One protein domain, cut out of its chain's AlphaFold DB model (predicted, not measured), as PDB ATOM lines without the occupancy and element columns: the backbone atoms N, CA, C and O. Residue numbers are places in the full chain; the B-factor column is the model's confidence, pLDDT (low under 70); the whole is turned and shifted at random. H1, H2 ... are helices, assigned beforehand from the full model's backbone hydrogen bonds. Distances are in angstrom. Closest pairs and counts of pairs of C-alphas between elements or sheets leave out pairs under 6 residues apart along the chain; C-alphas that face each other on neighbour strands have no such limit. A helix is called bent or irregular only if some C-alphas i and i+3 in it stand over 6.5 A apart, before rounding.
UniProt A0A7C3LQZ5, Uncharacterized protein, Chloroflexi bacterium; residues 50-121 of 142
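AT A GLANCE: This is residues 50 to 121 of the 142 residues of an uncharacterized protein of Chloroflexi bacterium (UniProt A0A7C3LQZ5). A long helix, H4, makes an L-shaped corner with shorter H3, and residues 97 to 120 of H4 stick out as an arm. A mostly loop stretch with small H1 and H2 comes before them. The 72 printed residues hold four named helices and no named strand: all helix, extended, radius of gyration of the C-alphas 18.7 A, spans 56 by 36 by 16 A.

HOW THE PARTS SIT: H1, residues 50 to 53, touches no helix. H2, residues 70 to 73, is close but not clearly touching H3, residues 76 to 87; their closest C-alphas, Leu 73 and Ala 79, are 7.5 A apart. H3 and H4, residues 91 to 120, are about perpendicular at 79 degrees, close but not clearly touching; their closest C-alphas, Ile 85 and Leu 91, are 7.8 A apart. Every O i to N i+4 pair is within hydrogen-bond range in H4, 6 of 8 in H3; H1 and H2 are too short for such a pair.

IN THESE COORDINATES: H1 begins at C-alpha 50 (-4.994, -16.379, 16.508). H3, 17.7 A, is irregular: C-alphas 77 and 80 are 7.7 A apart. H4, 41.5 A, ends at C-alpha 120 (-14.007, 13.220, 42.284).

THE WHOLE: The printed part has no cut. H1 to H2 is a long link. No printed residue is under 70 in pLDDT.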
ATOM      1  N   TYR A  50      -3.835 -15.577  16.126       93.88
ATOM      2  CA  TYR A  50      -4.994 -16.379  16.508       93.88
ATOM      3  C   TYR A  50      -6.049 -16.421  15.393       93.88
ATOM      4  O   TYR A  50      -6.544 -17.494  15.044       93.88
ATOM      5  N   GLY A  51      -6.362 -15.269  14.799       92.00
ATOM      6  CA  GLY A  51      -7.325 -15.151  13.708       92.00
ATOM      7  C   GLY A  51      -6.875 -15.893  12.453       92.00
ATOM      8  O   GLY A  51      -7.670 -16.611  11.852       92.00
ATOM      9  N   ALA A  52      -5.592 -15.804  12.098       89.50
ATOM     10  CA  ALA A  52      -5.021 -16.522  10.964       89.50
ATOM     11  C   ALA A  52      -5.092 -18.047  11.153       89.50
ATOM     12  O   ALA A  52      -5.443 -18.762  10.216       89.50
ATOM     13  N   LYS A  53      -4.831 -18.551  12.367       91.12
ATOM     14  CA  LYS A  53      -4.944 -19.987  12.689       91.12
ATOM     15  C   LYS A  53      -6.383 -20.500  12.652       91.12
ATOM     16  O   LYS A  53      -6.608 -21.633  12.245       91.12
ATOM     17  N   ASN A  54      -7.345 -19.671  13.050       93.50
ATOM     18  CA  ASN A  54      -8.762 -20.037  13.107       93.50
ATOM     19  C   ASN A  54      -9.546 -19.695  11.831       93.50
ATOM     20  O   ASN A  54     -10.768 -19.832  11.815       93.50
ATOM     21  N   GLY A  55      -8.873 -19.232  10.773       87.62
ATOM     22  CA  GLY A  55      -9.513 -18.917   9.497       87.62
ATOM     23  C   GLY A  55     -10.432 -17.694   9.546       87.62
ATOM     24  O   GLY A  55     -11.420 -17.641   8.813       87.62
ATOM     25  N   TRP A  56     -10.144 -16.710  10.405       89.69
ATOM     26  CA  TRP A  56     -10.862 -15.435  10.378       89.69
ATOM     27  C   TRP A  56     -10.705 -14.759   9.010       89.69
ATOM     28  O   TRP A  56      -9.629 -14.845   8.412       89.69
ATOM     29  N   PRO A  57     -11.745 -14.059   8.516       88.81
ATOM     30  CA  PRO A  57     -11.718 -13.389   7.219       88.81
ATOM     31  C   PRO A  57     -10.847 -12.126   7.282       88.81
ATOM     32  O   PRO A  57     -11.338 -10.999   7.277       88.81
ATOM     33  N   ILE A  58      -9.532 -12.315   7.374       88.62
ATOM     34  CA  ILE A  58      -8.535 -11.251   7.301       88.62
ATOM     35  C   ILE A  58      -8.207 -11.042   5.817       88.62
ATOM     36  O   ILE A  58      -7.873 -12.013   5.133       88.62
ATOM     37  N   PRO A  59      -8.291  -9.806   5.291       88.12
ATOM     38  CA  PRO A  59      -7.925  -9.517   3.913       88.12
ATOM     39  C   PRO A  59      -6.521 -10.050   3.580       88.12
ATOM     40  O   PRO A  59      -5.563  -9.689   4.271       88.12
ATOM     41  N   PRO A  60      -6.353 -10.842   2.503       84.38
ATOM     42  CA  PRO A  60      -5.050 -11.398   2.133       84.38
ATOM     43  C   PRO A  60      -3.992 -10.322   1.883       84.38
ATOM     44  O   PRO A  60      -2.820 -10.541   2.145       84.38
ATOM     45  N   ALA A  61      -4.412  -9.133   1.439       86.00
ATOM     46  CA  ALA A  61      -3.536  -7.984   1.218       86.00
ATOM     47  C   ALA A  61      -2.868  -7.446   2.501       86.00
ATOM     48  O   ALA A  61      -1.919  -6.672   2.416       86.00
ATOM     49  N   TRP A  62      -3.377  -7.796   3.687       86.12
ATOM     50  CA  TRP A  62      -2.787  -7.391   4.971       86.12
ATOM     51  C   TRP A  62      -1.806  -8.426   5.525       86.12
ATOM     52  O   TRP A  62      -1.036  -8.114   6.436       86.12
ATOM     53  N   LEU A  63      -1.857  -9.644   4.991       84.69
ATOM     54  CA  LEU A  63      -1.005 -10.760   5.363       84.69
ATOM     55  C   LEU A  63       0.216 -10.808   4.432       84.69
ATOM     56  O   LEU A  63       0.141 -10.455   3.258       84.69
ATOM     57  N   GLY A  64       1.351 -11.258   4.958       81.75
ATOM     58  CA  GLY A  64       2.612 -11.327   4.220       81.75
ATOM     59  C   GLY A  64       3.479 -10.075   4.356       81.75
ATOM     60  O   GLY A  64       3.515  -9.438   5.413       81.75
ATOM     61  N   THR A  65       4.250  -9.777   3.308       78.44
ATOM     62  CA  THR A  65       5.229  -8.686   3.313       78.44
ATOM     63  C   THR A  65       4.570  -7.337   3.012       78.44
ATOM     64  O   THR A  65       3.685  -7.245   2.160       78.44
ATOM     65  N   PRO A  66       4.992  -6.257   3.690       79.44
ATOM     66  CA  PRO A  66       4.428  -4.934   3.458       79.44
ATOM     67  C   PRO A  66       4.769  -4.422   2.050       79.44
ATOM     68  O   PRO A  66       5.923  -4.451   1.615       79.44
ATOM     69  N   SER A  67       3.764  -3.906   1.336       76.00
ATOM     70  CA  SER A  67       3.946  -3.278   0.024       76.00
ATOM     71  C   SER A  67       4.517  -1.864   0.184       76.00
ATOM     72  O   SER A  67       3.783  -0.916   0.472       76.00
ATOM     73  N   ILE A  68       5.829  -1.706   0.016       76.56
ATOM     74  CA  ILE A  68       6.503  -0.399   0.065       76.56
ATOM     75  C   ILE A  68       6.571   0.204  -1.345       76.56
ATOM     76  O   ILE A  68       6.827  -0.494  -2.325       76.56
ATOM     77  N   HIS A  69       6.342   1.517  -1.454       80.12
ATOM     78  CA  HIS A  69       6.383   2.229  -2.732       80.12
ATOM     79  C   HIS A  69       7.804   2.205  -3.341       80.12
ATOM     80  O   HIS A  69       8.769   2.514  -2.635       80.12
ATOM     81  N   PRO A  70       7.970   1.942  -4.652       78.19
ATOM     82  CA  PRO A  70       9.283   1.758  -5.291       78.19
ATOM     83  C   PRO A  70      10.229   2.964  -5.178       78.19
ATOM     84  O   PRO A  70      11.447   2.810  -5.186       78.19
ATOM     85  N   LEU A  71       9.687   4.173  -5.020       80.81
ATOM     86  CA  LEU A  71      10.472   5.394  -4.788       80.81
ATOM     87  C   LEU A  71      11.278   5.353  -3.480       80.81
ATOM     88  O   LEU A  71      12.389   5.876  -3.436       80.81
ATOM     89  N   LEU A  72      10.743   4.718  -2.433       75.81
ATOM     90  CA  LEU A  72      11.398   4.613  -1.128       75.81
ATOM     91  C   LEU A  72      12.592   3.651  -1.184       75.81
ATOM     92  O   LEU A  72      13.641   3.935  -0.609       75.81
ATOM     93  N   LEU A  73      12.474   2.578  -1.971       75.75
ATOM     94  CA  LEU A  73      13.529   1.577  -2.178       75.75
ATOM     95  C   LEU A  73      14.758   2.135  -2.917       75.75
ATOM     96  O   LEU A  73      15.841   1.565  -2.834       75.75
ATOM     97  N   ARG A  74      14.618   3.266  -3.622       81.25
ATOM     98  CA  ARG A  74      15.723   3.917  -4.345       81.25
ATOM     99  C   ARG A  74      16.694   4.654  -3.414       81.25
ATOM    100  O   ARG A  74      17.832   4.917  -3.801       81.25
ATOM    101  N   LEU A  75      16.268   4.987  -2.196       83.44
ATOM    102  CA  LEU A  75      17.115   5.637  -1.198       83.44
ATOM    103  C   LEU A  75      17.993   4.593  -0.491       83.44
ATOM    104  O   LEU A  75      17.580   3.994   0.499       83.44
ATOM    105  N   GLN A  76      19.230   4.419  -0.972       76.62
ATOM    106  CA  GLN A  76      20.217   3.485  -0.399       76.62
ATOM    107  C   GLN A  76      20.470   3.701   1.104       76.62
ATOM    108  O   GLN A  76      20.725   2.741   1.823       76.62
ATOM    109  N   GLY A  77      20.339   4.935   1.605       82.75
ATOM    110  CA  GLY A  77      20.528   5.247   3.027       82.75
ATOM    111  C   GLY A  77      19.479   4.641   3.971       82.75
ATOM    112  O   GLY A  77      19.741   4.521   5.163       82.75
ATOM    113  N   LEU A  78      18.310   4.234   3.464       82.38
ATOM    114  CA  LEU A  78      17.250   3.615   4.269       82.38
ATOM    115  C   LEU A  78      17.240   2.078   4.196       82.38
ATOM    116  O   LEU A  78      16.411   1.455   4.858       82.38
ATOM    117  N   ALA A  79      18.173   1.459   3.463       81.69
ATOM    118  CA  ALA A  79      18.296   0.004   3.347       81.69
ATOM    119  C   ALA A  79      18.178  -0.763   4.686       81.69
ATOM    120  O   ALA A  79      17.327  -1.648   4.768       81.69
ATOM    121  N   PRO A  80      18.903  -0.402   5.770       85.06
ATOM    122  CA  PRO A  80      18.807  -1.157   7.025       85.06
ATOM    123  C   PRO A  80      17.427  -1.055   7.693       85.06
ATOM    124  O   PRO A  80      17.008  -1.970   8.400       85.06
ATOM    125  N   ILE A  81      16.706   0.047   7.468       84.38
ATOM    126  CA  ILE A  81      15.362   0.261   8.015       84.38
ATOM    127  C   ILE A  81      14.357  -0.602   7.250       84.38
ATOM    128  O   ILE A  81      13.501  -1.240   7.863       84.38
ATOM    129  N   TYR A  82      14.477  -0.665   5.921       80.81
ATOM    130  CA  TYR A  82      13.617  -1.515   5.102       80.81
ATOM    131  C   TYR A  82      13.826  -2.993   5.414       80.81
ATOM    132  O   TYR A  82      12.843  -3.705   5.603       80.81
ATOM    133  N   ASP A  83      15.074  -3.439   5.559       83.44
ATOM    134  CA  ASP A  83      15.383  -4.829   5.908       83.44
ATOM    135  C   ASP A  83      14.774  -5.234   7.256       83.44
ATOM    136  O   ASP A  83      14.296  -6.357   7.416       83.44
ATOM    137  N   PHE A  84      14.751  -4.318   8.229       85.75
ATOM    138  CA  PHE A  84      14.076  -4.547   9.504       85.75
ATOM    139  C   PHE A  84      12.559  -4.697   9.328       85.75
ATOM    140  O   PHE A  84      11.971  -5.644   9.846       85.75
ATOM    141  N   ILE A  85      11.931  -3.810   8.549       83.88
ATOM    142  CA  ILE A  85      10.484  -3.839   8.286       83.88
ATOM    143  C   ILE A  85      10.080  -5.116   7.532       83.88
ATOM    144  O   ILE A  85       9.065  -5.726   7.862       83.88
ATOM    145  N   TYR A  86      10.875  -5.548   6.550       82.25
ATOM    146  CA  TYR A  86      10.592  -6.738   5.743       82.25
ATOM    147  C   TYR A  86      10.749  -8.057   6.502       82.25
ATOM    148  O   TYR A  86      10.093  -9.035   6.149       82.25
ATOM    149  N   LYS A  87      11.579  -8.099   7.549       85.12
ATOM    150  CA  LYS A  87      11.706  -9.281   8.415       85.12
ATOM    151  C   LYS A  87      10.453  -9.548   9.248       85.12
ATOM    152  O   LYS A  87      10.281 -10.659   9.744       85.12
ATOM    153  N   GLN A  88       9.596  -8.548   9.428       82.00
ATOM    154  CA  GLN A  88       8.437  -8.643  10.299       82.00
ATOM    155  C   GLN A  88       7.242  -9.238   9.544       82.00
ATOM    156  O   GLN A  88       6.766  -8.685   8.552       82.00
ATOM    157  N   THR A  89       6.738 -10.376  10.016       82.44
ATOM    158  CA  THR A  89       5.591 -11.061   9.412       82.44
ATOM    159  C   THR A  89       4.286 -10.317   9.709       82.44
ATOM    160  O   THR A  89       4.058  -9.864  10.832       82.44
ATOM    161  N   ASN A  90       3.411 -10.195   8.703       87.75
ATOM    162  CA  ASN A  90       2.057  -9.632   8.832       87.75
ATOM    163  C   ASN A  90       2.006  -8.221   9.456       87.75
ATOM    164  O   ASN A  90       1.044  -7.867  10.139       87.75
ATOM    165  N   LEU A  91       3.034  -7.398   9.221       89.88
ATOM    166  CA  LEU A  91       3.175  -6.074   9.838       89.88
ATOM    167  C   LEU A  91       1.952  -5.175   9.603       89.88
ATOM    168  O   LEU A  91       1.495  -4.498  10.523       89.88
ATOM    169  N   THR A  92       1.391  -5.200   8.393       90.44
ATOM    170  CA  THR A  92       0.212  -4.407   8.025       90.44
ATOM    171  C   THR A  92      -1.011  -4.797   8.855       90.44
ATOM    172  O   THR A  92      -1.642  -3.928   9.456       90.44
ATOM    173  N   ALA A  93      -1.319  -6.096   8.943       91.75
ATOM    174  CA  ALA A  93      -2.408  -6.596   9.779       91.75
ATOM    175  C   ALA A  93      -2.186  -6.226  11.254       91.75
ATOM    176  O   ALA A  93      -3.075  -5.648  11.880       91.75
ATOM    177  N   ASN A  94      -0.982  -6.472  11.782       93.38
ATOM    178  CA  ASN A  94      -0.645  -6.183  13.176       93.38
ATOM    179  C   ASN A  94      -0.858  -4.703  13.515       93.38
ATOM    180  O   ASN A  94      -1.439  -4.396  14.551       93.38
ATOM    181  N   LEU A  95      -0.452  -3.783  12.633       93.50
ATOM    182  CA  LEU A  95      -0.650  -2.346  12.827       93.50
ATOM    183  C   LEU A  95      -2.121  -1.935  12.769       93.50
ATOM    184  O   LEU A  95      -2.555  -1.143  13.601       93.50
ATOM    185  N   ILE A  96      -2.901  -2.465  11.825       93.75
ATOM    186  CA  ILE A  96      -4.333  -2.144  11.711       93.75
ATOM    187  C   ILE A  96      -5.078  -2.592  12.971       93.75
ATOM    188  O   ILE A  96      -5.842  -1.815  13.553       93.75
ATOM    189  N   PHE A  97      -4.827  -3.820  13.429       94.75
ATOM    190  CA  PHE A  97      -5.418  -4.326  14.663       94.75
ATOM    191  C   PHE A  97      -4.909  -3.564  15.887       94.75
ATOM    192  O   PHE A  97      -5.718  -3.175  16.724       94.75
ATOM    193  N   ALA A  98      -3.615  -3.250  15.961       96.00
ATOM    194  CA  ALA A  98      -3.060  -2.443  17.042       96.00
ATOM    195  C   ALA A  98      -3.671  -1.036  17.097       96.00
ATOM    196  O   ALA A  98      -3.979  -0.543  18.175       96.00
ATOM    197  N   ILE A  99      -3.894  -0.370  15.965       96.19
ATOM    198  CA  ILE A  99      -4.553   0.944  15.950       96.19
ATOM    199  C   ILE A  99      -6.013   0.800  16.384       96.19
ATOM    200  O   ILE A  99      -6.487   1.575  17.212       96.19
ATOM    201  N   SER A 100      -6.708  -0.219  15.879       96.00
ATOM    202  CA  SER A 100      -8.106  -0.487  16.232       96.00
ATOM    203  C   SER A 100      -8.270  -0.735  17.736       96.00
ATOM    204  O   SER A 100      -9.099  -0.099  18.384       96.00
ATOM    205  N   ILE A 101      -7.427  -1.593  18.318       96.50
ATOM    206  CA  ILE A 101      -7.407  -1.882  19.756       96.50
ATOM    207  C   ILE A 101      -7.024  -0.629  20.553       96.50
ATOM    208  O   ILE A 101      -7.642  -0.354  21.580       96.50
ATOM    209  N   ALA A 102      -6.079   0.182  20.069       96.12
ATOM    210  CA  ALA A 102      -5.659   1.397  20.762       96.12
ATOM    211  C   ALA A 102      -6.811   2.401  20.836       96.12
ATOM    212  O   ALA A 102      -7.054   2.964  21.900       96.12
ATOM    213  N   ILE A 103      -7.558   2.585  19.741       96.56
ATOM    214  CA  ILE A 103      -8.754   3.437  19.704       96.56
ATOM    215  C   ILE A 103      -9.784   2.951  20.726       96.56
ATOM    216  O   ILE A 103     -10.332   3.765  21.468       96.56
ATOM    217  N   VAL A 104     -10.017   1.638  20.808       96.81
ATOM    218  CA  VAL A 104     -10.941   1.058  21.792       96.81
ATOM    219  C   VAL A 104     -10.453   1.317  23.219       96.81
ATOM    220  O   VAL A 104     -11.221   1.823  24.035       96.81
ATOM    221  N   ILE A 105      -9.182   1.044  23.520       95.56
ATOM    222  CA  ILE A 105      -8.597   1.260  24.851       95.56
ATOM    223  C   ILE A 105      -8.667   2.740  25.239       95.56
ATOM    224  O   ILE A 105      -9.153   3.064  26.321       95.56
ATOM    225  N   PHE A 106      -8.239   3.651  24.363       94.12
ATOM    226  CA  PHE A 106      -8.319   5.089  24.615       94.12
ATOM    227  C   PHE A 106      -9.763   5.568  24.771       94.12
ATOM    228  O   PHE A 106     -10.032   6.390  25.646       94.12
ATOM    229  N   GLY A 107     -10.696   5.044  23.974       94.12
ATOM    230  CA  GLY A 107     -12.118   5.357  24.083       94.12
ATOM    231  C   GLY A 107     -12.691   4.940  25.437       94.12
ATOM    232  O   GLY A 107     -13.291   5.758  26.133       94.12
ATOM    233  N   VAL A 108     -12.436   3.699  25.857       96.06
ATOM    234  CA  VAL A 108     -12.865   3.185  27.166       96.06
ATOM    235  C   VAL A 108     -12.228   3.988  28.301       96.06
ATOM    236  O   VAL A 108     -12.933   4.439  29.205       96.06
ATOM    237  N   LEU A 109     -10.919   4.245  28.241       92.56
ATOM    238  CA  LEU A 109     -10.217   5.054  29.240       92.56
ATOM    239  C   LEU A 109     -10.752   6.488  29.304       92.56
ATOM    240  O   LEU A 109     -10.887   7.027  30.397       92.56
ATOM    241  N   SER A 110     -11.102   7.097  28.169       91.00
ATOM    242  CA  SER A 110     -11.694   8.438  28.120       91.00
ATOM    243  C   SER A 110     -13.047   8.487  28.833       91.00
ATOM    244  O   SER A 110     -13.298   9.408  29.614       91.00
ATOM    245  N   ILE A 111     -13.889   7.467  28.633       94.50
ATOM    246  CA  ILE A 111     -15.182   7.342  29.317       94.50
ATOM    247  C   ILE A 111     -14.973   7.175  30.827       94.50
ATOM    248  O   ILE A 111     -15.578   7.907  31.614       94.50
ATOM    249  N   LEU A 112     -14.091   6.256  31.236       92.38
ATOM    250  CA  LEU A 112     -13.769   6.016  32.647       92.38
ATOM    251  C   LEU A 112     -13.222   7.275  33.322       92.38
ATOM    252  O   LEU A 112     -13.639   7.635  34.421       92.38
ATOM    253  N   TYR A 113     -12.332   7.983  32.636       86.81
ATOM    254  CA  TYR A 113     -11.764   9.232  33.111       86.81
ATOM    255  C   TYR A 113     -12.843  10.308  33.266       86.81
ATOM    256  O   TYR A 113     -12.951  10.920  34.324       86.81
ATOM    257  N   GLY A 114     -13.712  10.493  32.268       86.69
ATOM    258  CA  GLY A 114     -14.843  11.418  32.368       86.69
ATOM    259  C   GLY A 114     -15.763  11.103  33.553       86.69
ATOM    260  O   GLY A 114     -16.192  12.012  34.267       86.69
ATOM    261  N   PHE A 115     -16.009   9.818  33.815       90.44
ATOM    262  CA  PHE A 115     -16.765   9.376  34.984       90.44
ATOM    263  C   PHE A 115     -16.045   9.706  36.299       90.44
ATOM    264  O   PHE A 115     -16.654  10.286  37.198       90.44
ATOM    265  N   MET A 116     -14.742   9.427  36.401       86.88
ATOM    266  CA  MET A 116     -13.944   9.785  37.580       86.88
ATOM    267  C   MET A 116     -13.960  11.291  37.855       86.88
ATOM    268  O   MET A 116     -14.141  11.695  39.000       86.88
ATOM    269  N   PHE A 117     -13.844  12.128  36.822       81.19
ATOM    270  CA  PHE A 117     -13.929  13.585  36.974       81.19
ATOM    271  C   PHE A 117     -15.281  14.055  37.478       81.19
ATOM    272  O   PHE A 117     -15.358  15.035  38.209       81.19
ATOM    273  N   ARG A 118     -16.352  13.368  37.097       82.38
ATOM    274  CA  ARG A 118     -17.684  13.699  37.586       82.38
ATOM    275  C   ARG A 118     -17.845  13.383  39.074       82.38
ATOM    276  O   ARG A 118     -18.555  14.112  39.756       82.38
ATOM    277  N   VAL A 119     -17.220  12.308  39.556       86.75
ATOM    278  CA  VAL A 119     -17.347  11.850  40.949       86.75
ATOM    279  C   VAL A 119     -16.364  12.561  41.880       86.75
ATOM    280  O   VAL A 119     -16.740  12.961  42.975       86.75
ATOM    281  N   MET A 120     -15.110  12.715  41.455       84.31
ATOM    282  CA  MET A 120     -14.007  13.220  42.284       84.31
ATOM    283  C   MET A 120     -13.579  14.649  41.919       84.31
ATOM    284  O   MET A 120     -12.650  15.186  42.518       84.31
ATOM    285  N   GLY A 121     -14.198  15.257  40.905       76.12
ATOM    286  CA  GLY A 121     -13.850  16.600  40.459       76.12
ATOM    287  C   GLY A 121     -14.277  17.679  41.457       76.12
ATOM    288  O   GLY A 121     -15.288  17.520  42.144       76.12
TER     289      GLY A 121